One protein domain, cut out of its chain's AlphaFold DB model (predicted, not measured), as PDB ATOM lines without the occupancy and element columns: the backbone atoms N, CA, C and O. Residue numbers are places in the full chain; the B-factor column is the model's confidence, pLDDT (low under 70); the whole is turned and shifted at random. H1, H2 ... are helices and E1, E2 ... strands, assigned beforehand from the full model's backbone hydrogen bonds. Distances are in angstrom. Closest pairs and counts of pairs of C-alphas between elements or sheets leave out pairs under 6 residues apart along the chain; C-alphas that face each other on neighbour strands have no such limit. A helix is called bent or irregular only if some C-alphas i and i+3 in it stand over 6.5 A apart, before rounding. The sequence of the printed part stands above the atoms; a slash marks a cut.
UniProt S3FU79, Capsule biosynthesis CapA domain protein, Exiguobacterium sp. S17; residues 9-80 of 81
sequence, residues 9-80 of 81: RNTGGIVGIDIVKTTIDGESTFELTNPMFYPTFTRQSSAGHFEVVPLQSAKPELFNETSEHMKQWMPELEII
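AT A GLANCE: This is residues 9 to 80 of the 81 residues of the protein "Capsule biosynthesis CapA domain protein" of Exiguobacterium sp. S17 (UniProt S3FU79). A long, twisted hairpin of E1 and E2 makes the longest axis, its tip at residues 23 to 28 sticking out free. Towards its other end E2 continues into a second, shorter hairpin with E3, while helix H2 packs on this end of the long hairpin and short H1 joins E3 to H2. The printed part has 72 residues with three named strands followed by two named helices, in the order E1, E2, E3, H1, H2; the sheet runs E1, E2, E3, antiparallel, and the class is mixed. The whole is only just loose, close to extended, with a radius of gyration of the C-alphas of 16.6 A and spans of 57 by 28 by 17 A.

IN THESE COORDINATES: E2, residues 27 to 44, is 48.9 A long and bends by 56 degrees at residue 34. E1, residues 11 to 24, is 42.5 A long and begins at C-alpha 11 (46.069, 43.825, 44.676). E3 is residues 50 to 54 and H1 residues 55 to 58. H2, residues 60 to 71, is 17.4 A long and ends at C-alpha 71 (43.212, 33.100, 55.738); it is irregular, with C-alphas 61 and 64 7.1 A apart.

HOW THE PARTS SIT: The twisted sheet is a meander, each strand the antiparallel neighbour of the one before. In the hairpin of E1 and E2, N 14 and O 38 are 2.9 A apart, within hydrogen-bond range; in that of E2 and E3, N 41 and O 53 are 2.8 A apart. H2 is on one face of the sheet, making two layers, at a height over the sheet of 8.9 A; its closest C-alphas to E2 are Phe 63 and Pro 39, 7.1 A. H1 and H2 touch only at the corner, through residues 62 to 63 of H2, closest at the C-alphas of Gln 56 and Phe 63, 5.7 A. In H2, 6 of 8 O i to N i+4 pairs are within range; H1 is too short for one.

THE WHOLE: The C-alphas of Asp 25 and Ser 46, the two farthest apart, are 57.3 A apart. The four links between named elements are tight. Residues 78 to 79 pair, parallel, with residues 36 to 37 of E2. The printed part has no cut, and no printed residue is under 70 in pLDDT.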
ATOM      1  N   ARG A   9      48.599  48.319  46.169       86.69
ATOM      2  CA  ARG A   9      47.386  49.140  45.976       86.69
ATOM      3  C   ARG A   9      46.454  48.603  44.887       86.69
ATOM      4  O   ARG A   9      45.302  49.019  44.804       86.69
ATOM      5  N   ASN A  10      47.001  47.790  43.987       92.81
ATOM      6  CA  ASN A  10      46.298  47.207  42.854       92.81
ATOM      7  C   ASN A  10      45.892  45.755  43.135       92.81
ATOM      8  O   ASN A  10      45.077  45.206  42.391       92.81
ATOM      9  N   THR A  11      46.446  45.146  44.185       94.81
ATOM     10  CA  THR A  11      46.069  43.825  44.676       94.81
ATOM     11  C   THR A  11      44.760  43.917  45.451       94.81
ATOM     12  O   THR A  11      44.583  44.758  46.329       94.81
ATOM     13  N   GLY A  12      43.828  43.029  45.135       93.81
ATOM     14  CA  GLY A  12      42.559  42.911  45.837       93.81
ATOM     15  C   GLY A  12      42.013  41.498  45.720       93.81
ATOM     16  O   GLY A  12      42.748  40.543  45.476       93.81
ATOM     17  N   GLY A  13      40.701  41.351  45.836       94.31
ATOM     18  CA  GLY A  13      40.050  40.080  45.567       94.31
ATOM     19  C   GLY A  13      38.540  40.152  45.678       94.31
ATOM     20  O   GLY A  13      37.979  41.126  46.181       94.31
ATOM     21  N   ILE A  14      37.895  39.113  45.166       95.94
ATOM     22  CA  ILE A  14      36.447  38.937  45.202       95.94
ATOM     23  C   ILE A  14      36.154  37.849  46.231       95.94
ATOM     24  O   ILE A  14      36.719  36.761  46.150       95.94
ATOM     25  N   VAL A  15      35.282  38.144  47.193       94.75
ATOM     26  CA  VAL A  15      34.801  37.166  48.175       94.75
ATOM     27  C   VAL A  15      33.444  36.642  47.718       94.75
ATOM     28  O   VAL A  15      32.551  37.431  47.407       94.75
ATOM     29  N   GLY A  16      33.297  35.323  47.685       95.69
ATOM     30  CA  GLY A  16      32.016  34.639  47.537       95.69
ATOM     31  C   GLY A  16      31.624  33.981  48.855       95.69
ATOM     32  O   GLY A  16      32.483  33.474  49.571       95.69
ATOM     33  N   ILE A  17      30.338  34.028  49.192       95.31
ATOM     34  CA  ILE A  17      29.780  33.325  50.344       95.31
ATOM     35  C   ILE A  17      28.328  32.975  50.048       95.31
ATOM     36  O   ILE A  17      27.568  33.808  49.546       95.31
ATOM     37  N   ASP A  18      27.946  31.750  50.369       96.00
ATOM     38  CA  ASP A  18      26.579  31.285  50.212       96.00
ATOM     39  C   ASP A  18      25.789  31.598  51.479       96.00
ATOM     40  O   ASP A  18      26.236  31.326  52.595       96.00
ATOM     41  N   ILE A  19      24.589  32.154  51.311       95.69
ATOM     42  CA  ILE A  19      23.674  32.440  52.415       95.69
ATOM     43  C   ILE A  19      22.503  31.469  52.329       95.69
ATOM     44  O   ILE A  19      21.653  31.580  51.443       95.69
ATOM     45  N   VAL A  20      22.434  30.539  53.276       96.75
ATOM     46  CA  VAL A  20      21.326  29.590  53.395       96.75
ATOM     47  C   VAL A  20      20.320  30.145  54.391       96.75
ATOM     48  O   VAL A  20      20.641  30.363  55.555       96.75
ATOM     49  N   LYS A  21      19.088  30.381  53.936       97.12
ATOM     50  CA  LYS A  21      17.975  30.779  54.800       97.12
ATOM     51  C   LYS A  21      17.062  29.583  55.049       97.12
ATOM     52  O   LYS A  21      16.520  29.026  54.096       97.12
ATOM     53  N   THR A  22      16.798  29.288  56.315       96.94
ATOM     54  CA  THR A  22      15.832  28.261  56.724       96.94
ATOM     55  C   THR A  22      14.689  28.921  57.485       96.94
ATOM     56  O   THR A  22      14.930  29.767  58.341       96.94
ATOM     57  N   THR A  23      13.439  28.565  57.174       97.31
ATOM     58  CA  THR A  23      12.253  29.081  57.876       97.31
ATOM     59  C   THR A  23      11.415  27.931  58.425       97.31
ATOM     60  O   THR A  23      10.982  27.075  57.655       97.31
ATOM     61  N   ILE A  24      11.172  27.924  59.738       96.00
ATOM     62  CA  ILE A  24      10.375  26.913  60.451       96.00
ATOM     63  C   ILE A  24       9.432  27.650  61.402       96.00
ATOM     64  O   ILE A  24       9.872  28.521  62.142       96.00
ATOM     65  N   ASP A  25       8.133  27.350  61.336       95.25
ATOM     66  CA  ASP A  25       7.090  27.951  62.186       95.25
ATOM     67  C   ASP A  25       7.116  29.495  62.261       95.25
ATOM     68  O   ASP A  25       6.708  30.109  63.243       95.25
ATOM     69  N   GLY A  26       7.574  30.145  61.184       94.12
ATOM     70  CA  GLY A  26       7.689  31.604  61.082       94.12
ATOM     71  C   GLY A  26       9.014  32.185  61.587       94.12
ATOM     72  O   GLY A  26       9.305  33.348  61.299       94.12
ATOM     73  N   GLU A  27       9.858  31.396  62.249       94.75
ATOM     74  CA  GLU A  27      11.221  31.784  62.613       94.75
ATOM     75  C   GLU A  27      12.172  31.561  61.436       94.75
ATOM     76  O   GLU A  27      12.037  30.593  60.691       94.75
ATOM     77  N   SER A  28      13.126  32.475  61.229       96.81
ATOM     78  CA  SER A  28      14.130  32.361  60.163       96.81
ATOM     79  C   SER A  28      15.539  32.312  60.736       96.81
ATOM     80  O   SER A  28      15.920  33.196  61.501       96.81
ATOM     81  N   THR A  29      16.326  31.337  60.292       96.56
ATOM     82  CA  THR A  29      17.772  31.269  60.521       96.56
ATOM     83  C   THR A  29      18.520  31.539  59.219       96.56
ATOM     84  O   THR A  29      17.997  31.308  58.124       96.56
ATOM     85  N   PHE A  30      19.735  32.070  59.340       96.19
ATOM     86  CA  PHE A  30      20.639  32.316  58.225       96.19
ATOM     87  C   PHE A  30      21.989  31.691  58.548       96.19
ATOM     88  O   PHE A  30      22.549  31.953  59.612       96.19
ATOM     89  N   GLU A  31      22.505  30.892  57.629       95.50
ATOM     90  CA  GLU A  31      23.812  30.256  57.724       95.50
ATOM     91  C   GLU A  31      24.687  30.758  56.581       95.50
ATOM     92  O   GLU A  31      24.237  30.879  55.440       95.50
ATOM     93  N   LEU A  32      25.937  31.079  56.902       92.88
ATOM     94  CA  LEU A  32      26.949  31.448  55.926       92.88
ATOM     95  C   LEU A  32      27.777  30.203  55.616       92.88
ATOM     96  O   LEU A  32      28.308  29.573  56.528       92.88
ATOM     97  N   THR A  33      27.861  29.834  54.345       94.31
ATOM     98  CA  THR A  33      28.497  28.590  53.899       94.31
ATOM     99  C   THR A  33      29.404  28.852  52.699       94.31
ATOM    100  O   THR A  33      29.280  29.880  52.037       94.31
ATOM    101  N   ASN A  34      30.350  27.943  52.448       95.12
ATOM    102  CA  ASN A  34      31.268  27.973  51.301       95.12
ATOM    103  C   ASN A  34      31.972  29.328  51.066       95.12
ATOM    104  O   ASN A  34      31.874  29.893  49.974       95.12
ATOM    105  N   PRO A  35      32.665  29.896  52.070       96.44
ATOM    106  CA  PRO A  35      33.417  31.120  51.855       96.44
ATOM    107  C   PRO A  35      34.583  30.860  50.895       96.44
ATOM    108  O   PRO A  35      35.435  30.002  51.133       96.44
ATOM    109  N   MET A  36      34.644  31.641  49.825       97.06
ATOM    110  CA  MET A  36      35.666  31.554  48.789       97.06
ATOM    111  C   MET A  36      36.282  32.922  48.519       97.06
ATOM    112  O   MET A  36      35.620  33.957  48.628       97.06
ATOM    113  N   PHE A  37      37.549  32.938  48.126       97.19
ATOM    114  CA  PHE A  37      38.264  34.154  47.769       97.19
ATOM    115  C   PHE A  37      39.017  33.980  46.464       97.19
ATOM    116  O   PHE A  37      39.786  33.038  46.293       97.19
ATOM    117  N   TYR A  38      38.797  34.926  45.558       97.06
ATOM    118  CA  TYR A  38      39.478  35.025  44.281       97.06
ATOM    119  C   TYR A  38      40.432  36.222  44.304       97.06
ATOM    120  O   TYR A  38      39.966  37.360  44.168       97.06
ATOM    121  N   PRO A  39      41.746  36.019  44.500       97.06
ATOM    122  CA  PRO A  39      42.709  37.109  44.488       97.06
ATOM    123  C   PRO A  39      42.787  37.752  43.096       97.06
ATOM    124  O   PRO A  39      42.927  37.071  42.078       97.06
ATOM    125  N   THR A  40      42.740  39.082  43.039       97.12
ATOM    126  CA  THR A  40      42.732  39.846  41.782       97.12
ATOM    127  C   THR A  40      43.794  40.937  41.754       97.12
ATOM    128  O   THR A  40      44.293  41.372  42.792       97.12
ATOM    129  N   PHE A  41      44.127  41.395  40.551       96.56
ATOM    130  CA  PHE A  41      45.005  42.530  40.313       96.56
ATOM    131  C   PHE A  41      44.359  43.502  39.327       96.56
ATOM    132  O   PHE A  41      43.909  43.097  38.253       96.56
ATOM    133  N   THR A  42      44.337  44.786  39.670       95.94
ATOM    134  CA  THR A  42      43.863  45.843  38.770       95.94
ATOM    135  C   THR A  42      45.031  46.396  37.962       95.94
ATOM    136  O   THR A  42      46.014  46.879  38.523       95.94
ATOM    137  N   ARG A  43      44.934  46.373  36.633       93.31
ATOM    138  CA  ARG A  43      45.966  46.935  35.747       93.31
ATOM    139  C   ARG A  43      45.360  47.726  34.603       93.31
ATOM    140  O   ARG A  43      44.188  47.573  34.280       93.31
ATOM    141  N   GLN A  44      46.177  48.553  33.962       93.44
ATOM    142  CA  GLN A  44      45.802  49.180  32.703       93.44
ATOM    143  C   GLN A  44      46.077  48.206  31.550       93.44
ATOM    144  O   GLN A  44      47.196  47.722  31.385       93.44
ATOM    145  N   SER A  45      45.046  47.909  30.768       91.56
ATOM    146  CA  SER A  45      45.139  47.142  29.527       91.56
ATOM    147  C   SER A  45      45.915  47.914  28.454       91.56
ATOM    148  O   SER A  45      46.046  49.140  28.508       91.56
ATOM    149  N   SER A  46      46.362  47.215  27.408       90.25
ATOM    150  CA  SER A  46      47.025  47.838  26.252       90.25
ATOM    151  C   SER A  46      46.139  48.846  25.506       90.25
ATOM    152  O   SER A  46      46.658  49.730  24.833       90.25
ATOM    153  N   ALA A  47      44.812  48.739  25.641       92.38
ATOM    154  CA  ALA A  47      43.841  49.680  25.081       92.38
ATOM    155  C   ALA A  47      43.625  50.931  25.960       92.38
ATOM    156  O   ALA A  47      42.824  51.797  25.620       92.38
ATOM    157  N   GLY A  48      44.320  51.034  27.098       91.56
ATOM    158  CA  GLY A  48      44.266  52.190  27.992       91.56
ATOM    159  C   GLY A  48      43.158  52.143  29.048       91.56
ATOM    160  O   GLY A  48      43.143  53.005  29.927       91.56
ATOM    161  N   HIS A  49      42.269  51.147  29.022       94.56
ATOM    162  CA  HIS A  49      41.244  50.935  30.051       94.56
ATOM    163  C   HIS A  49      41.783  50.117  31.226       94.56
ATOM    164  O   HIS A  49      42.688  49.308  31.038       94.56
ATOM    165  N   PHE A  50      41.210  50.288  32.416       93.94
ATOM    166  CA  PHE A  50      41.523  49.438  33.564       93.94
ATOM    167  C   PHE A  50      40.759  48.117  33.492       93.94
ATOM    168  O   PHE A  50      39.581  48.095  33.143       93.94
ATOM    169  N   GLU A  51      41.435  47.031  33.848       95.19
ATOM    170  CA  GLU A  51      40.874  45.688  33.934       95.19
ATOM    171  C   GLU A  51      41.263  45.026  35.256       95.19
ATOM    172  O   GLU A  51      42.339  45.281  35.806       95.19
ATOM    173  N   VAL A  52      40.374  44.164  35.745       95.75
ATOM    174  CA  VAL A  52      40.616  43.291  36.893       95.75
ATOM    175  C   VAL A  52      40.943  41.911  36.346       95.75
ATOM    176  O   VAL A  52      40.162  41.342  35.584       95.75
ATOM    177  N   VAL A  53      42.106  41.390  36.714       96.00
ATOM    178  CA  VAL A  53      42.613  40.101  36.234       96.00
ATOM    179  C   VAL A  53      42.974  39.190  37.407       96.00
ATOM    180  O   VAL A  53      43.176  39.686  38.518       96.00
ATOM    181  N   PRO A  54      43.080  37.868  37.191       97.06
ATOM    182  CA  PRO A  54      43.491  36.939  38.240       97.06
ATOM    183  C   PRO A  54      44.886  37.295  38.760       97.06
ATOM    184  O   PRO A  54      45.821  37.453  37.963       97.06
ATOM    185  N   LEU A  55      45.054  37.401  40.082       96.75
ATOM    186  CA  LEU A  55      46.335  37.794  40.681       96.75
ATOM    187  C   LEU A  55      47.446  36.809  40.309       96.75
ATOM    188  O   LEU A  55      48.524  37.238  39.911       96.75
ATOM    189  N   GLN A  56      47.151  35.504  40.332       96.25
ATOM    190  CA  GLN A  56      48.093  34.442  39.961       96.25
ATOM    191  C   GLN A  56      48.658  34.626  38.542       96.25
ATOM    192  O   GLN A  56      49.803  34.275  38.276       96.25
ATOM    193  N   SER A  57      47.864  35.187  37.627       94.81
ATOM    194  CA  SER A  57      48.283  35.424  36.241       94.81
ATOM    195  C   SER A  57      49.058  36.733  36.066       94.81
ATOM    196  O   SER A  57      49.883  36.839  35.161       94.81
ATOM    197  N   ALA A  58      48.776  37.750  36.886       94.94
ATOM    198  CA  ALA A  58      49.338  39.091  36.725       94.94
ATOM    199  C   ALA A  58      50.566  39.364  37.604       94.94
ATOM    200  O   ALA A  58      51.485  40.053  37.158       94.94
ATOM    201  N   LYS A  59      50.549  38.861  38.842       95.19
ATOM    202  CA  LYS A  59      51.548  39.054  39.902       95.19
ATOM    203  C   LYS A  59      51.631  37.789  40.778       95.19
ATOM    204  O   LYS A  59      51.234  37.828  41.946       95.19
ATOM    205  N   PRO A  60      52.083  36.644  40.229       95.25
ATOM    206  CA  PRO A  60      52.153  35.374  40.963       95.25
ATOM    207  C   PRO A  60      52.962  35.462  42.264       95.25
ATOM    208  O   PRO A  60      52.677  34.746  43.221       95.25
ATOM    209  N   GLU A  61      53.941  36.363  42.333       95.19
ATOM    210  CA  GLU A  61      54.751  36.628  43.520       95.19
ATOM    211  C   GLU A  61      53.940  37.151  44.718       95.19
ATOM    212  O   GLU A  61      54.326  36.904  45.858       95.19
ATOM    213  N   LEU A  62      52.798  37.807  44.477       94.44
ATOM    214  CA  LEU A  62      51.919  38.346  45.524       94.44
ATOM    215  C   LEU A  62      50.815  37.366  45.940       94.44
ATOM    216  O   LEU A  62      50.112  37.608  46.925       94.44
ATOM    217  N   PHE A  63      50.628  36.267  45.202       95.19
ATOM    218  CA  PHE A  63      49.485  35.375  45.392       95.19
ATOM    219  C   PHE A  63      49.488  34.702  46.766       95.19
ATOM    220  O   PHE A  63      48.475  34.731  47.468       95.19
ATOM    221  N   ASN A  64      50.627  34.131  47.165       95.12
ATOM    222  CA  ASN A  64      50.740  33.415  48.436       95.12
ATOM    223  C   ASN A  64      50.547  34.357  49.626       95.12
ATOM    224  O   ASN A  64      49.749  34.061  50.506       95.12
ATOM    225  N   GLU A  65      51.217  35.511  49.629       94.62
ATOM    226  CA  GLU A  65      51.088  36.494  50.710       94.62
ATOM    227  C   GLU A  65      49.643  36.991  50.856       94.62
ATOM    228  O   GLU A  65      49.096  36.993  51.955       94.62
ATOM    229  N   THR A  66      48.997  37.333  49.738       94.38
ATOM    230  CA  THR A  66      47.602  37.802  49.735       94.38
ATOM    231  C   THR A  66      46.646  36.719  50.239       94.38
ATOM    232  O   THR A  66      45.742  36.998  51.028       94.38
ATOM    233  N   SER A  67      46.852  35.472  49.809       94.94
ATOM    234  CA  SER A  67      46.024  34.330  50.210       94.94
ATOM    235  C   SER A  67      46.155  34.031  51.702       94.94
ATOM    236  O   SER A  67      45.148  33.863  52.391       94.94
ATOM    237  N   GLU A  68      47.383  34.008  52.220       95.25
ATOM    238  CA  GLU A  68      47.645  33.754  53.638       95.25
ATOM    239  C   GLU A  68      47.152  34.904  54.526       95.25
ATOM    240  O   GLU A  68      46.575  34.659  55.586       95.25
ATOM    241  N   HIS A  69      47.281  36.153  54.068       94.19
ATOM    242  CA  HIS A  69      46.741  37.305  54.787       94.19
ATOM    243  C   HIS A  69      45.224  37.193  54.995       94.19
ATOM    244  O   HIS A  69      44.728  37.455  56.088       94.19
ATOM    245  N   MET A  70      44.477  36.768  53.972       94.56
ATOM    246  CA  MET A  70      43.027  36.585  54.095       94.56
ATOM    247  C   MET A  70      42.666  35.390  54.985       94.56
ATOM    248  O   MET A  70      41.761  35.496  55.817       94.56
ATOM    249  N   LYS A  71      43.412  34.283  54.886       95.31
ATOM    250  CA  LYS A  71      43.212  33.100  55.738       95.31
ATOM    251  C   LYS A  71      43.479  33.348  57.218       95.31
ATOM    252  O   LYS A  71      42.908  32.650  58.050       95.31
ATOM    253  N   GLN A  72      44.291  34.348  57.569       95.88
ATOM    254  CA  GLN A  72      44.454  34.758  58.966       95.88
ATOM    255  C   GLN A  72      43.107  35.132  59.611       95.88
ATOM    256  O   GLN A  72      42.906  34.887  60.801       95.88
ATOM    257  N   TRP A  73      42.197  35.725  58.835       91.81
ATOM    258  CA  TRP A  73      40.897  36.195  59.316       91.81
ATOM    259  C   TRP A  73      39.772  35.191  59.073       91.81
ATOM    260  O   TRP A  73      38.835  35.140  59.864       91.81
ATOM    261  N   MET A  74      39.872  34.401  58.003       91.75
ATOM    262  CA  MET A  74      38.914  33.349  57.651       91.75
ATOM    263  C   MET A  74      39.670  32.063  57.282       91.75
ATOM    264  O   MET A  74      39.930  31.822  56.101       91.75
ATOM    265  N   PRO A  75      40.081  31.240  58.262       93.81
ATOM    266  CA  PRO A  75      40.850  30.017  58.005       93.81
ATOM    267  C   PRO A  75      40.134  28.994  57.111       93.81
ATOM    268  O   PRO A  75      40.783  28.184  56.452       93.81
ATOM    269  N   GLU A  76      38.804  29.028  57.092       93.88
ATOM    270  CA  GLU A  76      37.926  28.178  56.287       93.88
ATOM    271  C   GLU A  76      37.806  28.609  54.813       93.88
ATOM    272  O   GLU A  76      37.150  27.925  54.032       93.88
ATOM    273  N   LEU A  77      38.410  29.741  54.437       95.12
ATOM    274  CA  LEU A  77      38.319  30.337  53.106       95.12
ATOM    275  C   LEU A  77      38.987  29.451  52.044       95.12
ATOM    276  O   LEU A  77      40.193  29.175  52.098       95.12
ATOM    277  N   GLU A  78      38.224  29.069  51.024       96.69
ATOM    278  CA  GLU A  78      38.762  28.408  49.838       96.69
ATOM    279  C   GLU A  78      39.375  29.445  48.889       96.69
ATOM    280  O   GLU A  78      38.724  30.412  48.491       96.69
ATOM    281  N   ILE A  79      40.641  29.258  48.509       96.12
ATOM    282  CA  ILE A  79      41.320  30.165  47.579       96.12
ATOM    283  C   ILE A  79      41.161  29.638  46.158       96.12
ATOM    284  O   ILE A  79      41.650  28.556  45.834       96.12
ATOM    285  N   ILE A  80      40.526  30.440  45.310       93.00
ATOM    286  CA  ILE A  80      40.246  30.118  43.912       93.00
ATOM    287  C   ILE A  80      41.329  30.744  43.015       93.00
ATOM    288  O   ILE A  80      41.755  31.877  43.253       93.00
TER     289      ILE A  80